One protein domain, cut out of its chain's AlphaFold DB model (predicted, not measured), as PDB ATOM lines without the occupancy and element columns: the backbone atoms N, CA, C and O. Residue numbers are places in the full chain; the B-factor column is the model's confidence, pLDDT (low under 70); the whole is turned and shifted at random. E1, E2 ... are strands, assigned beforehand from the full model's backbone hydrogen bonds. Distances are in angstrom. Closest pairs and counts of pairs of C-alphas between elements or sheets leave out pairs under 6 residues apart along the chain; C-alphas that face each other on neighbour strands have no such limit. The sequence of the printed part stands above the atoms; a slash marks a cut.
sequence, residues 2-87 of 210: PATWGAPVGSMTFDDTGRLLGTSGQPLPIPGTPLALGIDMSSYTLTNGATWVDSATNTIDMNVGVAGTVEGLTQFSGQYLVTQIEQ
ATOM      1  N   PRO A   2      42.347   9.439  92.105       51.34
ATOM      2  CA  PRO A   2      41.237   8.755  91.441       51.34
ATOM      3  C   PRO A   2      41.383   8.699  89.908       51.34
ATOM      4  O   PRO A   2      40.718   7.882  89.286       51.34
ATOM      5  N   ALA A   3      42.294   9.474  89.300       51.56
ATOM      6  CA  ALA A   3      42.632   9.361  87.878       51.56
ATOM      7  C   ALA A   3      43.502   8.131  87.523       51.56
ATOM      8  O   ALA A   3      43.700   7.843  86.347       51.56
ATOM      9  N   THR A   4      44.024   7.406  88.521       58.59
ATOM     10  CA  THR A   4      44.832   6.177  88.332       58.59
ATOM     11  C   THR A   4      44.079   4.890  88.655       58.59
ATOM     12  O   THR A   4      44.595   3.799  88.421       58.59
ATOM     13  N   TRP A   5      42.874   4.996  89.212       57.28
ATOM     14  CA  TRP A   5      42.040   3.842  89.527       57.28
ATOM     15  C   TRP A   5      41.182   3.550  88.298       57.28
ATOM     16  O   TRP A   5      40.669   4.475  87.675       57.28
ATOM     17  N   GLY A   6      41.118   2.284  87.885       66.25
ATOM     18  CA  GLY A   6      40.408   1.874  86.671       66.25
ATOM     19  C   GLY A   6      38.912   2.215  86.684       66.25
ATOM     20  O   GLY A   6      38.400   2.865  87.593       66.25
ATOM     21  N   ALA A   7      38.185   1.759  85.663       71.62
ATOM     22  CA  ALA A   7      36.742   1.978  85.585       71.62
ATOM     23  C   ALA A   7      36.024   1.449  86.849       71.62
ATOM     24  O   ALA A   7      36.375   0.371  87.338       71.62
ATOM     25  N   PRO A   8      35.031   2.181  87.392       73.44
ATOM     26  CA  PRO A   8      34.286   1.728  88.558       73.44
ATOM     27  C   PRO A   8      33.541   0.427  88.235       73.44
ATOM     28  O   PRO A   8      32.754   0.371  87.294       73.44
ATOM     29  N   VAL A   9      33.787  -0.607  89.039       75.25
ATOM     30  CA  VAL A   9      33.212  -1.956  88.866       75.25
ATOM     31  C   VAL A   9      31.869  -2.140  89.585       75.25
ATOM     32  O   VAL A   9      31.188  -3.139  89.385       75.25
ATOM     33  N   GLY A  10      31.463  -1.178  90.417       80.44
ATOM     34  CA  GLY A  10      30.198  -1.207  91.146       80.44
ATOM     35  C   GLY A  10      30.105  -0.120  92.215       80.44
ATOM     36  O   GLY A  10      31.029   0.671  92.401       80.44
ATOM     37  N   SER A  11      28.980  -0.091  92.925       85.88
ATOM     38  CA  SER A  11      28.738   0.816  94.054       85.88
ATOM     39  C   SER A  11      28.180   0.056  95.253       85.88
ATOM     40  O   SER A  11      27.465  -0.927  95.077       85.88
ATOM     41  N   MET A  12      28.464   0.546  96.457       89.69
ATOM     42  CA  MET A  12      27.879   0.071  97.713       89.69
ATOM     43  C   MET A  12      27.116   1.221  98.370       89.69
ATOM     44  O   MET A  12      27.556   2.371  98.296       89.69
ATOM     45  N   THR A  13      25.986   0.927  99.003       90.75
ATOM     46  CA  THR A  13      25.189   1.903  99.754       90.75
ATOM     47  C   THR A  13      25.165   1.519 101.226       90.75
ATOM     48  O   THR A  13      24.960   0.355 101.561       90.75
ATOM     49  N   PHE A  14      25.370   2.498 102.106       91.00
ATOM     50  CA  PHE A  14      25.379   2.315 103.558       91.00
ATOM     51  C   PHE A  14      24.284   3.164 104.209       91.00
ATOM     52  O   PHE A  14      23.901   4.200 103.658       91.00
ATOM     53  N   ASP A  15      23.780   2.728 105.363       89.81
ATOM     54  CA  ASP A  15      22.877   3.525 106.195       89.81
ATOM     55  C   ASP A  15      23.627   4.552 107.064       89.81
ATOM     56  O   ASP A  15      24.858   4.623 107.083       89.81
ATOM     57  N   ASP A  16      22.871   5.372 107.795       88.69
ATOM     58  CA  ASP A  16      23.391   6.368 108.737       88.69
ATOM     59  C   ASP A  16      24.086   5.752 109.966       88.69
ATOM     60  O   ASP A  16      24.832   6.437 110.666       88.69
ATOM     61  N   THR A  17      23.890   4.452 110.201       88.06
ATOM     62  CA  THR A  17      24.575   3.666 111.234       88.06
ATOM     63  C   THR A  17      25.823   2.945 110.719       88.06
ATOM     64  O   THR A  17      26.483   2.248 111.490       88.06
ATOM     65  N   GLY A  18      26.181   3.134 109.444       87.81
ATOM     66  CA  GLY A  18      27.371   2.567 108.813       87.81
ATOM     67  C   GLY A  18      27.232   1.119 108.339       87.81
ATOM     68  O   GLY A  18      28.239   0.498 107.985       87.81
ATOM     69  N   ARG A  19      26.014   0.565 108.322       90.69
ATOM     70  CA  ARG A  19      25.728  -0.801 107.856       90.69
ATOM     71  C   ARG A  19      25.491  -0.824 106.358       90.69
ATOM     72  O   ARG A  19      24.910   0.103 105.797       90.69
ATOM     73  N   LEU A  20      25.916  -1.903 105.712       90.88
ATOM     74  CA  LEU A  20      25.727  -2.093 104.278       90.88
ATOM     75  C   LEU A  20      24.243  -2.358 103.971       90.88
ATOM     76  O   LEU A  20      23.648  -3.275 104.530       90.88
ATOM     77  N   LEU A  21      23.644  -1.573 103.077       90.94
ATOM     78  CA  LEU A  21      22.249  -1.722 102.649       90.94
ATOM     79  C   LEU A  21      22.112  -2.372 101.278       90.94
ATOM     80  O   LEU A  21      21.119  -3.050 101.040       90.94
ATOM     81  N   GLY A  22      23.071  -2.174 100.377       89.06
ATOM     82  CA  GLY A  22      22.954  -2.688  99.020       89.06
ATOM     83  C   GLY A  22      24.220  -2.539  98.192       89.06
ATOM     84  O   GLY A  22      25.160  -1.825  98.549       89.06
ATOM     85  N   THR A  23      24.225  -3.223  97.054       89.44
ATOM     86  CA  THR A  23      25.269  -3.143  96.027       89.44
ATOM     87  C   THR A  23      24.662  -2.791  94.668       89.44
ATOM     88  O   THR A  23      23.448  -2.853  94.484       89.44
ATOM     89  N   SER A  24      25.480  -2.435  93.675       84.69
ATOM     90  CA  SER A  24      25.011  -2.118  92.313       84.69
ATOM     91  C   SER A  24      24.239  -3.260  91.635       84.69
ATOM     92  O   SER A  24      23.426  -2.993  90.755       84.69
ATOM     93  N   GLY A  25      24.454  -4.513  92.053       78.25
ATOM     94  CA  GLY A  25      23.674  -5.674  91.606       78.25
ATOM     95  C   GLY A  25      22.437  -5.970  92.464       78.25
ATOM     96  O   GLY A  25      21.528  -6.658  92.002       78.25
ATOM     97  N   GLN A  26      22.381  -5.451  93.695       83.50
ATOM     98  CA  GLN A  26      21.297  -5.654  94.661       83.50
ATOM     99  C   GLN A  26      21.080  -4.385  95.509       83.50
ATOM    100  O   GLN A  26      21.569  -4.306  96.636       83.50
ATOM    101  N   PRO A  27      20.380  -3.359  94.988       80.25
ATOM    102  CA  PRO A  27      20.349  -2.034  95.615       80.25
ATOM    103  C   PRO A  27      19.419  -1.917  96.836       80.25
ATOM    104  O   PRO A  27      19.585  -0.981  97.613       80.25
ATOM    105  N   LEU A  28      18.447  -2.826  97.004       81.75
ATOM    106  CA  LEU A  28      17.474  -2.841  98.111       81.75
ATOM    107  C   LEU A  28      17.030  -4.277  98.451       81.75
ATOM    108  O   LEU A  28      15.863  -4.635  98.259       81.75
ATOM    109  N   PRO A  29      17.943  -5.153  98.878       85.06
ATOM    110  CA  PRO A  29      17.580  -6.508  99.225       85.06
ATOM    111  C   PRO A  29      16.942  -6.548 100.630       85.06
ATOM    112  O   PRO A  29      16.997  -5.591 101.405       85.06
ATOM    113  N   ILE A  30      16.304  -7.667 100.966       87.38
ATOM    114  CA  ILE A  30      15.703  -7.865 102.292       87.38
ATOM    115  C   ILE A  30      16.833  -7.913 103.341       87.38
ATOM    116  O   ILE A  30      17.834  -8.587 103.091       87.38
ATOM    117  N   PRO A  31      16.713  -7.259 104.512       86.31
ATOM    118  CA  PRO A  31      17.714  -7.391 105.571       86.31
ATOM    119  C   PRO A  31      17.999  -8.860 105.916       86.31
ATOM    120  O   PRO A  31      17.071  -9.659 106.045       86.31
ATOM    121  N   GLY A  32      19.277  -9.218 106.049       84.50
ATOM    122  CA  GLY A  32      19.723 -10.609 106.219       84.50
ATOM    123  C   GLY A  32      20.114 -11.326 104.919       84.50
ATOM    124  O   GLY A  32      20.497 -12.492 104.957       84.50
ATOM    125  N   THR A  33      20.042 -10.657 103.767       89.88
ATOM    126  CA  THR A  33      20.500 -11.208 102.481       89.88
ATOM    127  C   THR A  33      22.010 -11.017 102.287       89.88
ATOM    128  O   THR A  33      22.513  -9.912 102.511       89.88
ATOM    129  N   PRO A  34      22.755 -12.057 101.865       90.31
ATOM    130  CA  PRO A  34      24.151 -11.906 101.469       90.31
ATOM    131  C   PRO A  34      24.284 -10.974 100.267       90.31
ATOM    132  O   PRO A  34      23.574 -11.129  99.271       90.31
ATOM    133  N   LEU A  35      25.217 -10.035 100.358       89.88
ATOM    134  CA  LEU A  35      25.525  -9.066  99.323       89.88
ATOM    135  C   LEU A  35      26.862  -9.401  98.671       89.88
ATOM    136  O   LEU A  35      27.879  -9.592  99.340       89.88
ATOM    137  N   ALA A  36      26.862  -9.413  97.343       87.81
ATOM    138  CA  ALA A  36      28.060  -9.619  96.550       87.81
ATOM    139  C   ALA A  36      28.241  -8.519  95.498       87.81
ATOM    140  O   ALA A  36      27.284  -7.869  95.059       87.81
ATOM    141  N   LEU A  37      29.493  -8.329  95.095       86.56
ATOM    142  CA  LEU A  37      29.895  -7.587  93.910       86.56
ATOM    143  C   LEU A  37      30.651  -8.539  92.987       86.56
ATOM    144  O   LEU A  37      31.747  -8.976  93.325       86.56
ATOM    145  N   GLY A  38      30.070  -8.840  91.830       82.12
ATOM    146  CA  GLY A  38      30.769  -9.557  90.770       82.12
ATOM    147  C   GLY A  38      31.616  -8.585  89.955       82.12
ATOM    148  O   GLY A  38      31.083  -7.628  89.390       82.12
ATOM    149  N   ILE A  39      32.925  -8.815  89.889       82.31
ATOM    150  CA  ILE A  39      33.819  -8.107  88.967       82.31
ATOM    151  C   ILE A  39      33.935  -8.943  87.702       82.31
ATOM    152  O   ILE A  39      34.511 -10.028  87.739       82.31
ATOM    153  N   ASP A  40      33.426  -8.429  86.585       80.31
ATOM    154  CA  ASP A  40      33.594  -9.069  85.284       80.31
ATOM    155  C   ASP A  40      35.049  -8.947  84.804       80.31
ATOM    156  O   ASP A  40      35.547  -7.858  84.502       80.31
ATOM    157  N   MET A  41      35.735 -10.086  84.738       80.19
ATOM    158  CA  MET A  41      37.128 -10.192  84.318       80.19
ATOM    159  C   MET A  41      37.284 -10.497  82.825       80.19
ATOM    160  O   MET A  41      38.410 -10.565  82.338       80.19
ATOM    161  N   SER A  42      36.187 -10.659  82.077       76.88
ATOM    162  CA  SER A  42      36.217 -11.073  80.664       76.88
ATOM    163  C   SER A  42      36.980 -10.109  79.748       76.88
ATOM    164  O   SER A  42      37.518 -10.523  78.723       76.88
ATOM    165  N   SER A  43      37.081  -8.834  80.135       75.25
ATOM    166  CA  SER A  43      37.826  -7.799  79.407       75.25
ATOM    167  C   SER A  43      39.304  -7.679  79.811       75.25
ATOM    168  O   SER A  43      40.058  -6.949  79.163       75.25
ATOM    169  N   TYR A  44      39.749  -8.393  80.851       77.56
ATOM    170  CA  TYR A  44      41.114  -8.308  81.373       77.56
ATOM    171  C   TYR A  44      42.011  -9.387  80.763       77.56
ATOM    172  O   TYR A  44      41.788 -10.581  80.944       77.56
ATOM    173  N   THR A  45      43.078  -8.980  80.073       75.50
ATOM    174  CA  THR A  45      44.080  -9.906  79.526       75.50
ATOM    175  C   THR A  45      45.027 -10.400  80.620       75.50
ATOM    176  O   THR A  45      45.720  -9.595  81.245       75.50
ATOM    177  N   LEU A  46      45.102 -11.716  80.824       79.06
ATOM    178  CA  LEU A  46      46.048 -12.331  81.758       79.06
ATOM    179  C   LEU A  46      47.480 -12.267  81.194       79.06
ATOM    180  O   LEU A  46      47.734 -12.649  80.055       79.06
ATOM    181  N   THR A  47      48.437 -11.790  81.991       80.62
ATOM    182  CA  THR A  47      49.841 -11.595  81.566       80.62
ATOM    183  C   THR A  47      50.713 -12.844  81.703       80.62
ATOM    184  O   THR A  47      51.848 -12.859  81.233       80.62
ATOM    185  N   ASN A  48      50.200 -13.902  82.332       78.06
ATOM    186  CA  ASN A  48      50.909 -15.159  82.589       78.06
ATOM    187  C   ASN A  48      50.747 -16.199  81.460       78.06
ATOM    188  O   ASN A  48      51.111 -17.357  81.645       78.06
ATOM    189  N   GLY A  49      50.177 -15.808  80.316       76.62
ATOM    190  CA  GLY A  49      49.928 -16.700  79.181       76.62
ATOM    191  C   GLY A  49      48.723 -17.632  79.347       76.62
ATOM    192  O   GLY A  49      48.462 -18.431  78.450       76.62
ATOM    193  N   ALA A  50      47.977 -17.537  80.454       76.56
ATOM    194  CA  ALA A  50      46.701 -18.227  80.604       76.56
ATOM    195  C   ALA A  50      45.609 -17.533  79.776       76.56
ATOM    196  O   ALA A  50      45.605 -16.314  79.608       76.56
ATOM    197  N   THR A  51      44.650 -18.310  79.284       75.94
ATOM    198  CA  THR A  51      43.446 -17.798  78.624       75.94
ATOM    199  C   THR A  51      42.244 -18.077  79.509       75.94
ATOM    200  O   THR A  51      42.091 -19.198  79.994       75.94
ATOM    201  N   TRP A  52      41.374 -17.085  79.691       79.94
ATOM    202  CA  TRP A  52      40.040 -17.327  80.231       79.94
ATOM    203  C   TRP A  52      39.338 -18.396  79.383       79.94
ATOM    204  O   TRP A  52      39.400 -18.345  78.153       79.94
ATOM    205  N   VAL A  53      38.721 -19.394  80.018       72.62
ATOM    206  CA  VAL A  53      38.015 -20.460  79.296       72.62
ATOM    207  C   VAL A  53      36.723 -19.877  78.718       72.62
ATOM    208  O   VAL A  53      35.942 -19.251  79.435       72.62
ATOM    209  N   ASP A  54      36.539 -20.036  77.409       65.00
ATOM    210  CA  ASP A  54      35.435 -19.463  76.636       65.00
ATOM    211  C   ASP A  54      34.061 -20.013  77.087       65.00
ATOM    212  O   ASP A  54      33.916 -21.200  77.379       65.00
ATOM    213  N   SER A  55      33.059 -19.123  77.077       55.09
ATOM    214  CA  SER A  55      31.610 -19.305  77.305       55.09
ATOM    215  C   SER A  55      31.019 -19.156  78.718       55.09
ATOM    216  O   SER A  55      29.798 -19.244  78.849       55.09
ATOM    217  N   ALA A  56      31.796 -18.822  79.752       60.50
ATOM    218  CA  ALA A  56      31.244 -18.343  81.030       60.50
ATOM    219  C   ALA A  56      31.798 -16.956  81.389       60.50
ATOM    220  O   ALA A  56      32.960 -16.651  81.120       60.50
ATOM    221  N   THR A  57      30.969 -16.098  81.992       65.88
ATOM    222  CA  THR A  57      31.429 -14.842  82.597       65.88
ATOM    223  C   THR A  57      32.439 -15.179  83.688       65.88
ATOM    224  O   THR A  57      32.085 -15.802  84.686       65.88
ATOM    225  N   ASN A  58      33.700 -14.800  83.487       75.81
ATOM    226  CA  ASN A  58      34.744 -14.977  84.487       75.81
ATOM    227  C   ASN A  58      34.575 -13.861  85.513       75.81
ATOM    228  O   ASN A  58      35.078 -12.760  85.310       75.81
ATOM    229  N   THR A  59      33.796 -14.111  86.561       78.44
ATOM    230  CA  THR A  59      33.561 -13.133  87.621       78.44
ATOM    231  C   THR A  59      34.419 -13.448  88.838       78.44
ATOM    232  O   THR A  59      34.520 -14.597  89.263       78.44
ATOM    233  N   ILE A  60      35.050 -12.423  89.414       82.75
ATOM    234  CA  ILE A  60      35.479 -12.492  90.813       82.75
ATOM    235  C   ILE A  60      34.293 -12.032  91.646       82.75
ATOM    236  O   ILE A  60      33.948 -10.848  91.627       82.75
ATOM    237  N   ASP A  61      33.676 -12.962  92.367       83.50
ATOM    238  CA  ASP A  61      32.598 -12.643  93.294       83.50
ATOM    239  C   ASP A  61      33.190 -12.212  94.636       83.50
ATOM    240  O   ASP A  61      33.814 -12.991  95.357       83.50
ATOM    241  N   MET A  62      32.993 -10.944  94.981       86.75
ATOM    242  CA  MET A  62      33.366 -10.404  96.281       86.75
ATOM    243  C   MET A  62      32.146 -10.418  97.190       86.75
ATOM    244  O   MET A  62      31.219  -9.634  96.984       86.75
ATOM    245  N   ASN A  63      32.149 -11.271  98.214       88.56
ATOM    246  CA  ASN A  63      31.189 -11.150  99.307       88.56
ATOM    247  C   ASN A  63      31.571  -9.935 100.162       88.56
ATOM    248  O   ASN A  63      32.669  -9.874 100.712       88.56
ATOM    249  N   VAL A  64      30.669  -8.962 100.246       89.75
ATOM    250  CA  VAL A  64      30.904  -7.689 100.942       89.75
ATOM    251  C   VAL A  64      30.150  -7.594 102.267       89.75
ATOM    252  O   VAL A  64      30.323  -6.613 102.988       89.75
ATOM    253  N   GLY A  65      29.358  -8.611 102.613       90.81
ATOM    254  CA  GLY A  65      28.624  -8.681 103.870       90.81
ATOM    255  C   GLY A  65      27.164  -9.072 103.708       90.81
ATOM    256  O   GLY A  65      26.743  -9.597 102.678       90.81
ATOM    257  N   VAL A  66      26.380  -8.802 104.745       92.06
ATOM    258  CA  VAL A  66      24.943  -9.086 104.788       92.06
ATOM    259  C   VAL A  66      24.164  -7.781 104.944       92.06
ATOM    260  O   VAL A  66      24.494  -6.935 105.776       92.06
ATOM    261  N   ALA A  67      23.113  -7.610 104.144       91.56
ATOM    262  CA  ALA A  67      22.323  -6.386 104.133       91.56
ATOM    263  C   ALA A  67      21.702  -6.091 105.509       91.56
ATOM    264  O   ALA A  67      21.009  -6.932 106.091       91.56
ATOM    265  N   GLY A  68      21.913  -4.877 106.013       88.00
ATOM    266  CA  GLY A  68      21.353  -4.384 107.271       88.00
ATOM    267  C   GLY A  68      22.011  -4.936 108.540       88.00
ATOM    268  O   GLY A  68      21.491  -4.695 109.632       88.00
ATOM    269  N   THR A  69      23.134  -5.657 108.433       88.69
ATOM    270  CA  THR A  69      23.890  -6.170 109.588       88.69
ATOM    271  C   THR A  69      25.274  -5.514 109.689       88.69
ATOM    272  O   THR A  69      25.633  -4.641 108.899       88.69
ATOM    273  N   VAL A  70      26.040  -5.890 110.717       87.25
ATOM    274  CA  VAL A  70      27.452  -5.499 110.888       87.25
ATOM    275  C   VAL A  70      28.417  -6.564 110.352       87.25
ATOM    276  O   VAL A  70      29.624  -6.460 110.549       87.25
ATOM    277  N   GLU A  71      27.890  -7.613 109.717       87.88
ATOM    278  CA  GLU A  71      28.687  -8.693 109.145       87.88
ATOM    279  C   GLU A  71      29.177  -8.274 107.758       87.88
ATOM    280  O   GLU A  71      28.380  -8.090 106.838       87.88
ATOM    281  N   GLY A  72      30.496  -8.124 107.616       87.50
ATOM    282  CA  GLY A  72      31.155  -7.691 106.385       87.50
ATOM    283  C   GLY A  72      31.685  -6.263 106.465       87.50
ATOM    284  O   GLY A  72      32.180  -5.823 107.505       87.50
ATOM    285  N   LEU A  73      31.638  -5.545 105.342       89.50
ATOM    286  CA  LEU A  73      32.137  -4.177 105.261       89.50
ATOM    287  C   LEU A  73      31.184  -3.211 105.970       89.50
ATOM    288  O   LEU A  73      29.973  -3.232 105.759       89.50
ATOM    289  N   THR A  74      31.754  -2.320 106.775       90.38
ATOM    290  CA  THR A  74      31.037  -1.227 107.440       90.38
ATOM    291  C   THR A  74      31.721   0.095 107.125       90.38
ATOM    292  O   THR A  74      32.935   0.147 106.909       90.38
ATOM    293  N   GLN A  75      30.943   1.172 107.071       89.56
ATOM    294  CA  GLN A  75      31.448   2.504 106.765       89.56
ATOM    295  C   GLN A  75      31.167   3.450 107.931       89.56
ATOM    296  O   GLN A  75      30.025   3.809 108.192       89.56
ATOM    297  N   PHE A  76      32.225   3.924 108.582       88.81
ATOM    298  CA  PHE A  76      32.142   4.947 109.623       88.81
ATOM    299  C   PHE A  76      32.956   6.182 109.241       88.81
ATOM    300  O   PHE A  76      33.858   6.122 108.405       88.81
ATOM    301  N   SER A  77      32.651   7.312 109.877       85.19
ATOM    302  CA  SER A  77      33.458   8.529 109.760       85.19
ATOM    303  C   SER A  77      34.773   8.338 110.526       85.19
ATOM    304  O   SER A  77      34.856   8.606 111.724       85.19
ATOM    305  N   GLY A  78      35.785   7.786 109.856       86.56
ATOM    306  CA  GLY A  78      37.078   7.453 110.446       86.56
ATOM    307  C   GLY A  78      38.094   6.973 109.411       86.56
ATOM    308  O   GLY A  78      37.810   6.917 108.214       86.56
ATOM    309  N   GLN A  79      39.300   6.639 109.874       87.62
ATOM    310  CA  GLN A  79      40.315   6.018 109.024       87.62
ATOM    311  C   GLN A  79      39.928   4.566 108.716       87.62
ATOM    312  O   GLN A  79      39.401   3.863 109.577       87.62
ATOM    313  N   TYR A  80      40.217   4.108 107.498       88.44
ATOM    314  CA  TYR A  80      40.071   2.703 107.125       88.44
ATOM    315  C   TYR A  80      40.968   1.805 107.988       88.44
ATOM    316  O   TYR A  80      42.151   2.100 108.172       88.44
ATOM    317  N   LEU A  81      40.407   0.696 108.474       88.94
ATOM    318  CA  LEU A  81      41.098  -0.305 109.279       88.94
ATOM    319  C   LEU A  81      40.720  -1.707 108.791       88.94
ATOM    320  O   LEU A  81      39.541  -2.045 108.727       88.94
ATOM    321  N   VAL A  82      41.725  -2.533 108.497       88.00
ATOM    322  CA  VAL A  82      41.536  -3.966 108.236       88.00
ATOM    323  C   VAL A  82      41.643  -4.716 109.549       88.00
ATOM    324  O   VAL A  82      42.658  -4.612 110.233       88.00
ATOM    325  N   THR A  83      40.605  -5.467 109.901       86.88
ATOM    326  CA  THR A  83      40.569  -6.250 111.141       86.88
ATOM    327  C   THR A  83      41.263  -7.600 110.984       86.88
ATOM    328  O   THR A  83      42.033  -7.993 111.855       86.88
ATOM    329  N   GLN A  84      41.016  -8.295 109.872       86.06
ATOM    330  CA  GLN A  84      41.555  -9.621 109.590       86.06
ATOM    331  C   GLN A  84      41.671  -9.826 108.079       86.06
ATOM    332  O   GLN A  84      40.805  -9.402 107.314       86.06
ATOM    333  N   ILE A  85      42.748 -10.486 107.663       87.50
ATOM    334  CA  ILE A  85      42.921 -11.003 106.308       87.50
ATOM    335  C   ILE A  85      43.134 -12.500 106.465       87.50
ATOM    336  O   ILE A  85      44.063 -12.924 107.149       87.50
ATOM    337  N   GLU A  86      42.261 -13.283 105.848       86.38
ATOM    338  CA  GLU A  86      42.373 -14.733 105.777       86.38
ATOM    339  C   GLU A  86      42.350 -15.140 104.309       86.38
ATOM    340  O   GLU A  86      41.672 -14.520 103.490       86.38
ATOM    341  N   GLN A  87      43.153 -16.139 103.970       84.50
ATOM    342  CA  GLN A  87      43.308 -16.618 102.610       84.50
ATOM    343  C   GLN A  87      43.349 -18.142 102.642       84.50
ATOM    344  O   GLN A  87      44.152 -18.736 103.359       84.50
TER     345      GLN A  87
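This is residues 2 to 87 of the 210 residues of the protein "Flagellar hook-basal body complex protein" of Inquilinus sp (UniProt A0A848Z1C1). With little regular structure, this is a long two-stranded hairpin, E3 and E4, with a smaller hairpin, E1 and E2, beside it; residues 2 to 7 and 45 to 51 stick out. The printed part has 86 residues, no named helix and strands E1 to E4 in chain order, all strand in class, with 22 residues in named elements. It is loose, radius of gyration of the C-alphas 15.5 A, spanning 45 by 29 by 28 A.

Look first at the hairpin of E3, residues 34 to 40, and E4, residues 59 to 66, antiparallel at 157 degrees, with N 37 and O 62 within hydrogen-bond range at 2.9 A. E1, residues 12 to 14, and E2, residues 20 to 23, form an antiparallel hairpin at 158 degrees, with N 13 and O 22 within hydrogen-bond range at 2.9 A. The closest C-alphas of E2 and E3, Thr 23 and Leu 37, are 6.8 A apart. E1 is apart from E3 and E4.

Find C-alpha 34 at (24.151, -11.906, 101.469); E3 runs 19.0 A from there. E4 runs 19.6 A to C-alpha 66 at (24.943, -9.086, 104.788). E1 measures 6.7 A, E2 8.3 A.

The printed part has no cut. The E3 to E4 link is long, 18 residues. Residues 2 to 6 and 54 to 57 have pLDDT under 70.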